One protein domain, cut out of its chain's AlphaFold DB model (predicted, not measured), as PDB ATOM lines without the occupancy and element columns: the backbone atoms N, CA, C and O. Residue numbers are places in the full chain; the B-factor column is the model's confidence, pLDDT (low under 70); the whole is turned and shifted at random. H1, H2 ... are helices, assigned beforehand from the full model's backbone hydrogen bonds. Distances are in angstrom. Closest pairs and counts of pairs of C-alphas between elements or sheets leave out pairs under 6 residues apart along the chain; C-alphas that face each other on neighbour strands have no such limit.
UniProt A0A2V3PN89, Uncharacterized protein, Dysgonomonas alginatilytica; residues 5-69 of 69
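What this domain is: This is residues 5 to 69 of the 69 residues of an uncharacterized protein of Dysgonomonas alginatilytica (UniProt A0A2V3PN89). The longest helix, H4, lies over one face of a triangle made by three shorter helices, H1, H2 and H3, which meet near their ends. H4 crosses H3 and runs back beside H2, with few contacts, while the unnamed stretch from residues 43 to 55 makes one end of the length. The printed part has 65 residues with four named helices, in the order H1, H2, H3, H4, and no named strand; its class is all helix. It is compact, with a radius of gyration of the C-alphas of 12.3 A, yet elongated in outline, spanning 36 by 20 by 20 A.

How they stand to each other: H4, residues 56 to 67, only just touches H3, residues 37 to 42, with 3 pairs of C-alphas within 8 A, and does so with residues 58 to 62 alone. Their closest C-alphas, those of Tyr 38 and Gln 58, are 7.7 A apart, and their lines are about perpendicular at 90 degrees. H4 is close to but not clearly touching H2, residues 23 to 33; their closest C-alphas, those of Arg 24 and Leu 66, are 6.6 A apart. H2 and H4 run opposite ways at a shallow tilt of 32 degrees, only just short of steep. H2 and H3 touch only at the corner by their link, and only just, with 3 pairs of C-alphas within 8 A; the closest are those of Ala 31 and Phe 37, 5.3 A apart. H1, residues 5 to 15, touches H2, the closest C-alphas being those of Tyr 14 and Phe 23 at 6.6 A; their lines are about perpendicular at 76 degrees. H1 and H3 only just touch, with 3 pairs; the closest C-alphas, those of Ala 6 and Leu 41, are 5.5 A apart. H1 and H4 are apart. In H1, H2, H3 and H4 every O i to N i+4 pair is within hydrogen-bond range.

Where its parts are: H4 is 16.4 A long from first to last C-alpha, ending with C-alpha 67 at (-37.024, 36.048, -4.430). H1 is 15.4 A long and begins with C-alpha 5 at (-37.352, 18.464, -7.436). H2 is 15.3 A long and H3 8.9 A.

The domain as a whole: The two C-alphas farthest apart, those of Asp 20 and Asn 48, are 36.9 A apart. The printed part has no cut, and its one long link is H3 to H4, with 13 residues. Mean pLDDT of the printed part is 75.0; residues 39 to 40 and 42 to 54 are under 70.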
ATOM      1  N   ASN A   5     -36.854  18.890  -6.130       70.69
ATOM      2  CA  ASN A   5     -37.352  18.464  -7.436       70.69
ATOM      3  C   ASN A   5     -38.381  19.429  -8.072       70.69
ATOM      4  O   ASN A   5     -38.461  19.521  -9.288       70.69
ATOM      5  N   ALA A   6     -39.165  20.179  -7.288       72.19
ATOM      6  CA  ALA A   6     -40.192  21.074  -7.831       72.19
ATOM      7  C   ALA A   6     -39.583  22.242  -8.621       72.19
ATOM      8  O   ALA A   6     -40.072  22.565  -9.698       72.19
ATOM      9  N   LEU A   7     -38.476  22.826  -8.146       77.81
ATOM     10  CA  LEU A   7     -37.761  23.864  -8.896       77.81
ATOM     11  C   LEU A   7     -37.199  23.322 -10.220       77.81
ATOM     12  O   LEU A   7     -37.271  24.008 -11.237       77.81
ATOM     13  N   GLN A   8     -36.670  22.096 -10.218       79.94
ATOM     14  CA  GLN A   8     -36.151  21.465 -11.429       79.94
ATOM     15  C   GLN A   8     -37.271  21.191 -12.440       79.94
ATOM     16  O   GLN A   8     -37.147  21.589 -13.589       79.94
ATOM     17  N   ILE A   9     -38.413  20.662 -11.991       81.44
ATOM     18  CA  ILE A   9     -39.603  20.467 -12.835       81.44
ATOM     19  C   ILE A   9     -40.100  21.795 -13.425       81.44
ATOM     20  O   ILE A   9     -40.510  21.842 -14.584       81.44
ATOM     21  N   LEU A  10     -40.079  22.884 -12.648       84.69
ATOM     22  CA  LEU A  10     -40.465  24.206 -13.146       84.69
ATOM     23  C   LEU A  10     -39.488  24.717 -14.201       84.69
ATOM     24  O   LEU A  10     -39.931  25.248 -15.213       84.69
ATOM     25  N   ARG A  11     -38.179  24.552 -13.981       85.62
ATOM     26  CA  ARG A  11     -37.146  24.927 -14.956       85.62
ATOM     27  C   ARG A  11     -37.276  24.114 -16.239       85.62
ATOM     28  O   ARG A  11     -37.240  24.715 -17.305       85.62
ATOM     29  N   ASP A  12     -37.503  22.809 -16.143       85.75
ATOM     30  CA  ASP A  12     -37.696  21.945 -17.309       85.75
ATOM     31  C   ASP A  12     -38.923  22.402 -18.114       85.75
ATOM     32  O   ASP A  12     -38.803  22.706 -19.298       85.75
ATOM     33  N   LYS A  13     -40.071  22.612 -17.457       84.62
ATOM     34  CA  LYS A  13     -41.274  23.149 -18.120       84.62
ATOM     35  C   LYS A  13     -41.060  24.540 -18.721       84.62
ATOM     36  O   LYS A  13     -41.636  24.853 -19.756       84.62
ATOM     37  N   TYR A  14     -40.252  25.380 -18.075       87.50
ATOM     38  CA  TYR A  14     -39.899  26.697 -18.598       87.50
ATOM     39  C   TYR A  14     -39.006  26.607 -19.844       87.50
ATOM     40  O   TYR A  14     -39.114  27.432 -20.738       87.50
ATOM     41  N   THR A  15     -38.135  25.601 -19.944       86.38
ATOM     42  CA  THR A  15     -37.354  25.385 -21.173       86.38
ATOM     43  C   THR A  15     -38.189  24.854 -22.338       86.38
ATOM     44  O   THR A  15     -37.756  24.956 -23.482       86.38
ATOM     45  N   GLU A  16     -39.372  24.298 -22.062       85.81
ATOM     46  CA  GLU A  16     -40.306  23.798 -23.077       85.81
ATOM     47  C   GLU A  16     -41.244  24.880 -23.630       85.81
ATOM     48  O   GLU A  16     -41.901  24.647 -24.646       85.81
ATOM     49  N   ILE A  17     -41.338  26.047 -22.984       82.44
ATOM     50  CA  ILE A  17     -42.127  27.165 -23.512       82.44
ATOM     51  C   ILE A  17     -41.277  28.026 -24.451       82.44
ATOM     52  O   ILE A  17     -40.131  28.355 -24.164       82.44
ATOM     53  N   GLU A  18     -41.870  28.419 -25.576       76.44
ATOM     54  CA  GLU A  18     -41.266  29.339 -26.553       76.44
ATOM     55  C   GLU A  18     -41.705  30.801 -26.330       76.44
ATOM     56  O   GLU A  18     -41.453  31.666 -27.169       76.44
ATOM     57  N   ASP A  19     -42.387  31.079 -25.215       78.44
ATOM     58  CA  ASP A  19     -42.876  32.412 -24.859       78.44
ATOM     59  C   ASP A  19     -41.752  33.300 -24.301       78.44
ATOM     60  O   ASP A  19     -40.933  32.866 -23.490       78.44
ATOM     61  N   ASP A  20     -41.764  34.581 -24.683       83.50
ATOM     62  CA  ASP A  20     -40.855  35.619 -24.171       83.50
ATOM     63  C   ASP A  20     -41.344  36.139 -22.808       83.50
ATOM     64  O   ASP A  20     -41.727  37.298 -22.644       83.50
ATOM     65  N   ILE A  21     -41.426  35.230 -21.835       88.62
ATOM     66  CA  ILE A  21     -41.759  35.529 -20.439       88.62
ATOM     67  C   ILE A  21     -40.589  35.143 -19.549       88.62
ATOM     68  O   ILE A  21     -39.854  34.206 -19.843       88.62
ATOM     69  N   THR A  22     -40.415  35.831 -18.427       88.75
ATOM     70  CA  THR A  22     -39.378  35.453 -17.462       88.75
ATOM     71  C   THR A  22     -39.760  34.185 -16.695       88.75
ATOM     72  O   THR A  22     -40.937  33.858 -16.524       88.75
ATOM     73  N   PHE A  23     -38.765  33.476 -16.150       86.25
ATOM     74  CA  PHE A  23     -39.006  32.296 -15.307       86.25
ATOM     75  C   PHE A  23     -39.932  32.600 -14.119       86.25
ATOM     76  O   PHE A  23     -40.766  31.779 -13.744       86.25
ATOM     77  N   ARG A  24     -39.828  33.811 -13.563       86.12
ATOM     78  CA  ARG A  24     -40.698  34.282 -12.489       86.12
ATOM     79  C   ARG A  24     -42.152  34.414 -12.946       86.12
ATOM     80  O   ARG A  24     -43.039  33.879 -12.286       86.12
ATOM     81  N   GLU A  25     -42.390  35.081 -14.071       87.19
ATOM     82  CA  GLU A  25     -43.737  35.233 -14.640       87.19
ATOM     83  C   GLU A  25     -44.345  33.878 -15.003       87.19
ATOM     84  O   GLU A  25     -45.522  33.634 -14.748       87.19
ATOM     85  N   PHE A  26     -43.538  32.953 -15.526       88.75
ATOM     86  CA  PHE A  26     -43.971  31.581 -15.768       88.75
ATOM     87  C   PHE A  26     -44.461  30.899 -14.485       88.75
ATOM     88  O   PHE A  26     -45.535  30.298 -14.477       88.75
ATOM     89  N   VAL A  27     -43.705  31.005 -13.392       86.25
ATOM     90  CA  VAL A  27     -44.086  30.443 -12.089       86.25
ATOM     91  C   VAL A  27     -45.370  31.084 -11.557       86.25
ATOM     92  O   VAL A  27     -46.235  30.369 -11.052       86.25
ATOM     93  N   GLU A  28     -45.518  32.405 -11.675       85.69
ATOM     94  CA  GLU A  28     -46.740  33.125 -11.286       85.69
ATOM     95  C   GLU A  28     -47.951  32.663 -12.121       85.69
ATOM     96  O   GLU A  28     -49.007  32.374 -11.564       85.69
ATOM     97  N   LEU A  29     -47.785  32.465 -13.434       85.94
ATOM     98  CA  LEU A  29     -48.831  31.938 -14.318       85.94
ATOM     99  C   LEU A  29     -49.210  30.485 -14.008       85.94
ATOM    100  O   LEU A  29     -50.380  30.121 -14.115       85.94
ATOM    101  N   GLN A  30     -48.244  29.632 -13.660       83.31
ATOM    102  CA  GLN A  30     -48.540  28.257 -13.246       83.31
ATOM    103  C   GLN A  30     -49.302  28.236 -11.918       83.31
ATOM    104  O   GLN A  30     -50.236  27.452 -11.775       83.31
ATOM    105  N   ALA A  31     -48.944  29.116 -10.982       81.06
ATOM    106  CA  ALA A  31     -49.633  29.248  -9.704       81.06
ATOM    107  C   ALA A  31     -51.075  29.769  -9.847       81.06
ATOM    108  O   ALA A  31     -51.955  29.322  -9.116       81.06
ATOM    109  N   ASP A  32     -51.324  30.668 -10.802       81.44
ATOM    110  CA  ASP A  32     -52.667  31.171 -11.118       81.44
ATOM    111  C   ASP A  32     -53.542  30.102 -11.803       81.44
ATOM    112  O   ASP A  32     -54.730  29.963 -11.511       81.44
ATOM    113  N   LYS A  33     -52.943  29.294 -12.689       81.38
ATOM    114  CA  LYS A  33     -53.648  28.247 -13.448       81.38
ATOM    115  C   LYS A  33     -53.902  26.965 -12.657       81.38
ATOM    116  O   LYS A  33     -54.888  26.283 -12.935       81.38
ATOM    117  N   ASP A  34     -53.012  26.598 -11.736       76.06
ATOM    118  CA  ASP A  34     -53.111  25.370 -10.946       76.06
ATOM    119  C   ASP A  34     -53.354  25.685  -9.457       76.06
ATOM    120  O   ASP A  34     -52.422  26.015  -8.723       76.06
ATOM    121  N   PRO A  35     -54.587  25.494  -8.955       70.50
ATOM    122  CA  PRO A  35     -54.907  25.656  -7.536       70.50
ATOM    123  C   PRO A  35     -54.076  24.754  -6.610       70.50
ATOM    124  O   PRO A  35     -53.903  25.059  -5.431       70.50
ATOM    125  N   ASN A  36     -53.561  23.628  -7.121       71.12
ATOM    126  CA  ASN A  36     -52.716  22.698  -6.374       71.12
ATOM    127  C   ASN A  36     -51.215  22.952  -6.581       71.12
ATOM    128  O   ASN A  36     -50.400  22.217  -6.013       71.12
ATOM    129  N   PHE A  37     -50.833  23.996  -7.322       76.94
ATOM    130  CA  PHE A  37     -49.439  24.339  -7.604       76.94
ATOM    131  C   PHE A  37     -48.594  24.383  -6.328       76.94
ATOM    132  O   PHE A  37     -47.542  23.754  -6.224       76.94
ATOM    133  N   TYR A  38     -49.115  25.059  -5.308       70.69
ATOM    134  CA  TYR A  38     -48.453  25.232  -4.021       70.69
ATOM    135  C   TYR A  38     -48.277  23.916  -3.249       70.69
ATOM    136  O   TYR A  38     -47.251  23.725  -2.598       70.69
ATOM    137  N   ARG A  39     -49.221  22.969  -3.364       68.31
ATOM    138  CA  ARG A  39     -49.092  21.635  -2.745       68.31
ATOM    139  C   ARG A  39     -47.952  20.854  -3.389       68.31
ATOM    140  O   ARG A  39     -47.139  20.252  -2.689       68.31
ATOM    141  N   ASN A  40     -47.853  20.933  -4.714       68.94
ATOM    142  CA  ASN A  40     -46.772  20.313  -5.473       68.94
ATOM    143  C   ASN A  40     -45.412  20.973  -5.180       68.94
ATOM    144  O   ASN A  40     -44.387  20.288  -5.170       68.94
ATOM    145  N   LEU A  41     -45.405  22.281  -4.894       73.38
ATOM    146  CA  LEU A  41     -44.199  23.059  -4.611       73.38
ATOM    147  C   LEU A  41     -43.630  22.797  -3.203       73.38
ATOM    148  O   LEU A  41     -42.416  22.640  -3.052       73.38
ATOM    149  N   PHE A  42     -44.481  22.715  -2.173       69.00
ATOM    150  CA  PHE A  42     -44.052  22.721  -0.762       69.00
ATOM    151  C   PHE A  42     -44.088  21.369  -0.030       69.00
ATOM    152  O   PHE A  42     -43.779  21.337   1.160       69.00
ATOM    153  N   ASP A  43     -44.411  20.268  -0.721       62.75
ATOM    154  CA  ASP A  43     -44.551  18.920  -0.131       62.75
ATOM    155  C   ASP A  43     -45.460  18.879   1.104       62.75
ATOM    156  O   ASP A  43     -45.221  18.141   2.060       62.75
ATOM    157  N   GLU A  44     -46.499  19.711   1.124       58.59
ATOM    158  CA  GLU A  44     -47.484  19.639   2.189       58.59
ATOM    159  C   GLU A  44     -48.504  18.561   1.849       58.59
ATOM    160  O   GLU A  44     -49.535  18.803   1.221       58.59
ATOM    161  N   SER A  45     -48.208  17.355   2.330       48.94
ATOM    162  CA  SER A  45     -49.118  16.215   2.475       48.94
ATOM    163  C   SER A  45     -50.266  16.509   3.457       48.94
ATOM    164  O   SER A  45     -50.611  15.670   4.283       48.94
ATOM    165  N   SER A  46     -50.843  17.711   3.441       48.56
ATOM    166  CA  SER A  46     -52.098  17.953   4.146       48.56
ATOM    167  C   SER A  46     -53.203  17.405   3.261       48.56
ATOM    168  O   SER A  46     -53.601  18.046   2.293       48.56
ATOM    169  N   GLU A  47     -53.660  16.191   3.556       47.66
ATOM    170  CA  GLU A  47     -54.709  15.460   2.833       47.66
ATOM    171  C   GLU A  47     -56.094  16.130   2.870       47.66
ATOM    172  O   GLU A  47     -57.035  15.606   2.284       47.66
ATOM    173  N   ASN A  48     -56.252  17.297   3.494       45.62
ATOM    174  CA  ASN A  48     -57.540  17.972   3.587       45.62
ATOM    175  C   ASN A  48     -57.466  19.401   3.051       45.62
ATOM    176  O   ASN A  48     -56.553  20.156   3.370       45.62
ATOM    177  N   ASP A  49     -58.468  19.713   2.234       46.91
ATOM    178  CA  ASP A  49     -58.811  20.994   1.629       46.91
ATOM    179  C   ASP A  49     -58.042  21.448   0.383       46.91
ATOM    180  O   ASP A  49     -57.053  22.171   0.412       46.91
ATOM    181  N   THR A  50     -58.643  21.137  -0.764       51.09
ATOM    182  CA  THR A  50     -58.471  21.853  -2.039       51.09
ATOM    183  C   THR A  50     -59.145  23.237  -2.045       51.09
ATOM    184  O   THR A  50     -59.184  23.881  -3.089       51.09
ATOM    185  N   ALA A  51     -59.732  23.673  -0.922       50.28
ATOM    186  CA  ALA A  51     -60.548  24.886  -0.814       50.28
ATOM    187  C   ALA A  51     -60.052  25.887   0.246       50.28
ATOM    188  O   ALA A  51     -60.638  26.962   0.382       50.28
ATOM    189  N   THR A  52     -58.992  25.565   0.995       55.62
ATOM    190  CA  THR A  52     -58.481  26.462   2.038       55.62
ATOM    191  C   THR A  52     -57.466  27.427   1.428       55.62
ATOM    192  O   THR A  52     -56.542  26.979   0.746       55.62
ATOM    193  N   PRO A  53     -57.621  28.748   1.636       60.81
ATOM    194  CA  PRO A  53     -56.637  29.724   1.184       60.81
ATOM    195  C   PRO A  53     -55.253  29.399   1.754       60.81
ATOM    196  O   PRO A  53     -55.140  28.866   2.861       60.81
ATOM    197  N   LEU A  54     -54.205  29.736   0.995       65.69
ATOM    198  CA  LEU A  54     -52.819  29.551   1.426       65.69
ATOM    199  C   LEU A  54     -52.622  30.154   2.818       65.69
ATOM    200  O   LEU A  54     -52.959  31.311   3.069       65.69
ATOM    201  N   THR A  55     -52.049  29.370   3.721       73.94
ATOM    202  CA  THR A  55     -51.643  29.857   5.038       73.94
ATOM    203  C   THR A  55     -50.567  30.933   4.885       73.94
ATOM    204  O   THR A  55     -49.781  30.912   3.935       73.94
ATOM    205  N   GLU A  56     -50.462  31.855   5.847       77.00
ATOM    206  CA  GLU A  56     -49.419  32.897   5.843       77.00
ATOM    207  C   GLU A  56     -48.007  32.315   5.671       77.00
ATOM    208  O   GLU A  56     -47.159  32.902   5.004       77.00
ATOM    209  N   ARG A  57     -47.773  31.109   6.204       73.12
ATOM    210  CA  ARG A  57     -46.515  30.373   6.055       73.12
ATOM    211  C   ARG A  57     -46.250  29.944   4.612       73.12
ATOM    212  O   ARG A  57     -45.119  30.067   4.152       73.12
ATOM    213  N   GLN A  58     -47.266  29.448   3.910       71.12
ATOM    214  CA  GLN A  58     -47.167  29.072   2.496       71.12
ATOM    215  C   GLN A  58     -46.982  30.306   1.611       71.12
ATOM    216  O   GLN A  58     -46.161  30.285   0.698       71.12
ATOM    217  N   ILE A  59     -47.683  31.401   1.922       77.06
ATOM    218  CA  ILE A  59     -47.516  32.684   1.229       77.06
ATOM    219  C   ILE A  59     -46.085  33.195   1.404       77.06
ATOM    220  O   ILE A  59     -45.462  33.607   0.428       77.06
ATOM    221  N   GLN A  60     -45.545  33.158   2.624       80.19
ATOM    222  CA  GLN A  60     -44.179  33.606   2.870       80.19
ATOM    223  C   GLN A  60     -43.158  32.700   2.179       80.19
ATOM    224  O   GLN A  60     -42.271  33.202   1.503       80.19
ATOM    225  N   ALA A  61     -43.329  31.378   2.251       76.25
ATOM    226  CA  ALA A  61     -42.448  30.441   1.562       76.25
ATOM    227  C   ALA A  61     -42.486  30.611   0.032       76.25
ATOM    228  O   ALA A  61     -41.473  30.413  -0.632       76.25
ATOM    229  N   TYR A  62     -43.634  31.003  -0.531       79.06
ATOM    230  CA  TYR A  62     -43.755  31.349  -1.947       79.06
ATOM    231  C   TYR A  62     -43.061  32.664  -2.292       79.06
ATOM    232  O   TYR A  62     -42.379  32.736  -3.306       79.06
ATOM    233  N   LYS A  63     -43.168  33.685  -1.440       81.94
ATOM    234  CA  LYS A  63     -42.415  34.933  -1.624       81.94
ATOM    235  C   LYS A  63     -40.910  34.691  -1.567       81.94
ATOM    236  O   LYS A  63     -40.203  35.132  -2.462       81.94
ATOM    237  N   ASP A  64     -40.449  33.938  -0.572       82.25
ATOM    238  CA  ASP A  64     -39.038  33.578  -0.424       82.25
ATOM    239  C   ASP A  64     -38.555  32.743  -1.624       82.25
ATOM    240  O   ASP A  64     -37.428  32.901  -2.085       82.25
ATOM    241  N   PHE A  65     -39.418  31.878  -2.173       80.25
ATOM    242  CA  PHE A  65     -39.132  31.146  -3.406       80.25
ATOM    243  C   PHE A  65     -38.964  32.077  -4.606       80.25
ATOM    244  O   PHE A  65     -37.962  31.971  -5.306       80.25
ATOM    245  N   LEU A  66     -39.923  32.979  -4.833       82.56
ATOM    246  CA  LEU A  66     -39.877  33.933  -5.940       82.56
ATOM    247  C   LEU A  66     -38.667  34.873  -5.855       82.56
ATOM    248  O   LEU A  66     -38.145  35.259  -6.892       82.56
ATOM    249  N   ASP A  67     -38.222  35.225  -4.648       83.62
ATOM    250  CA  ASP A  67     -37.024  36.048  -4.430       83.62
ATOM    251  C   ASP A  67     -35.719  35.275  -4.708       83.62
ATOM    252  O   ASP A  67     -34.690  35.861  -5.037       83.62
ATOM    253  N   SER A  68     -35.760  33.942  -4.610       79.56
ATOM    254  CA  SER A  68     -34.592  33.069  -4.786       79.56
ATOM    255  C   SER A  68     -34.276  32.666  -6.235       79.56
ATOM    256  O   SER A  68     -33.248  32.016  -6.454       79.56
ATOM    257  N   ILE A  69     -35.145  32.983  -7.205       76.62
ATOM    258  CA  ILE A  69     -35.079  32.474  -8.593       76.62
ATOM    259  C   ILE A  69     -34.766  33.525  -9.654       76.62
ATOM    260  O   ILE A  69     -35.103  34.710  -9.465       76.62
TER     261      ILE A  69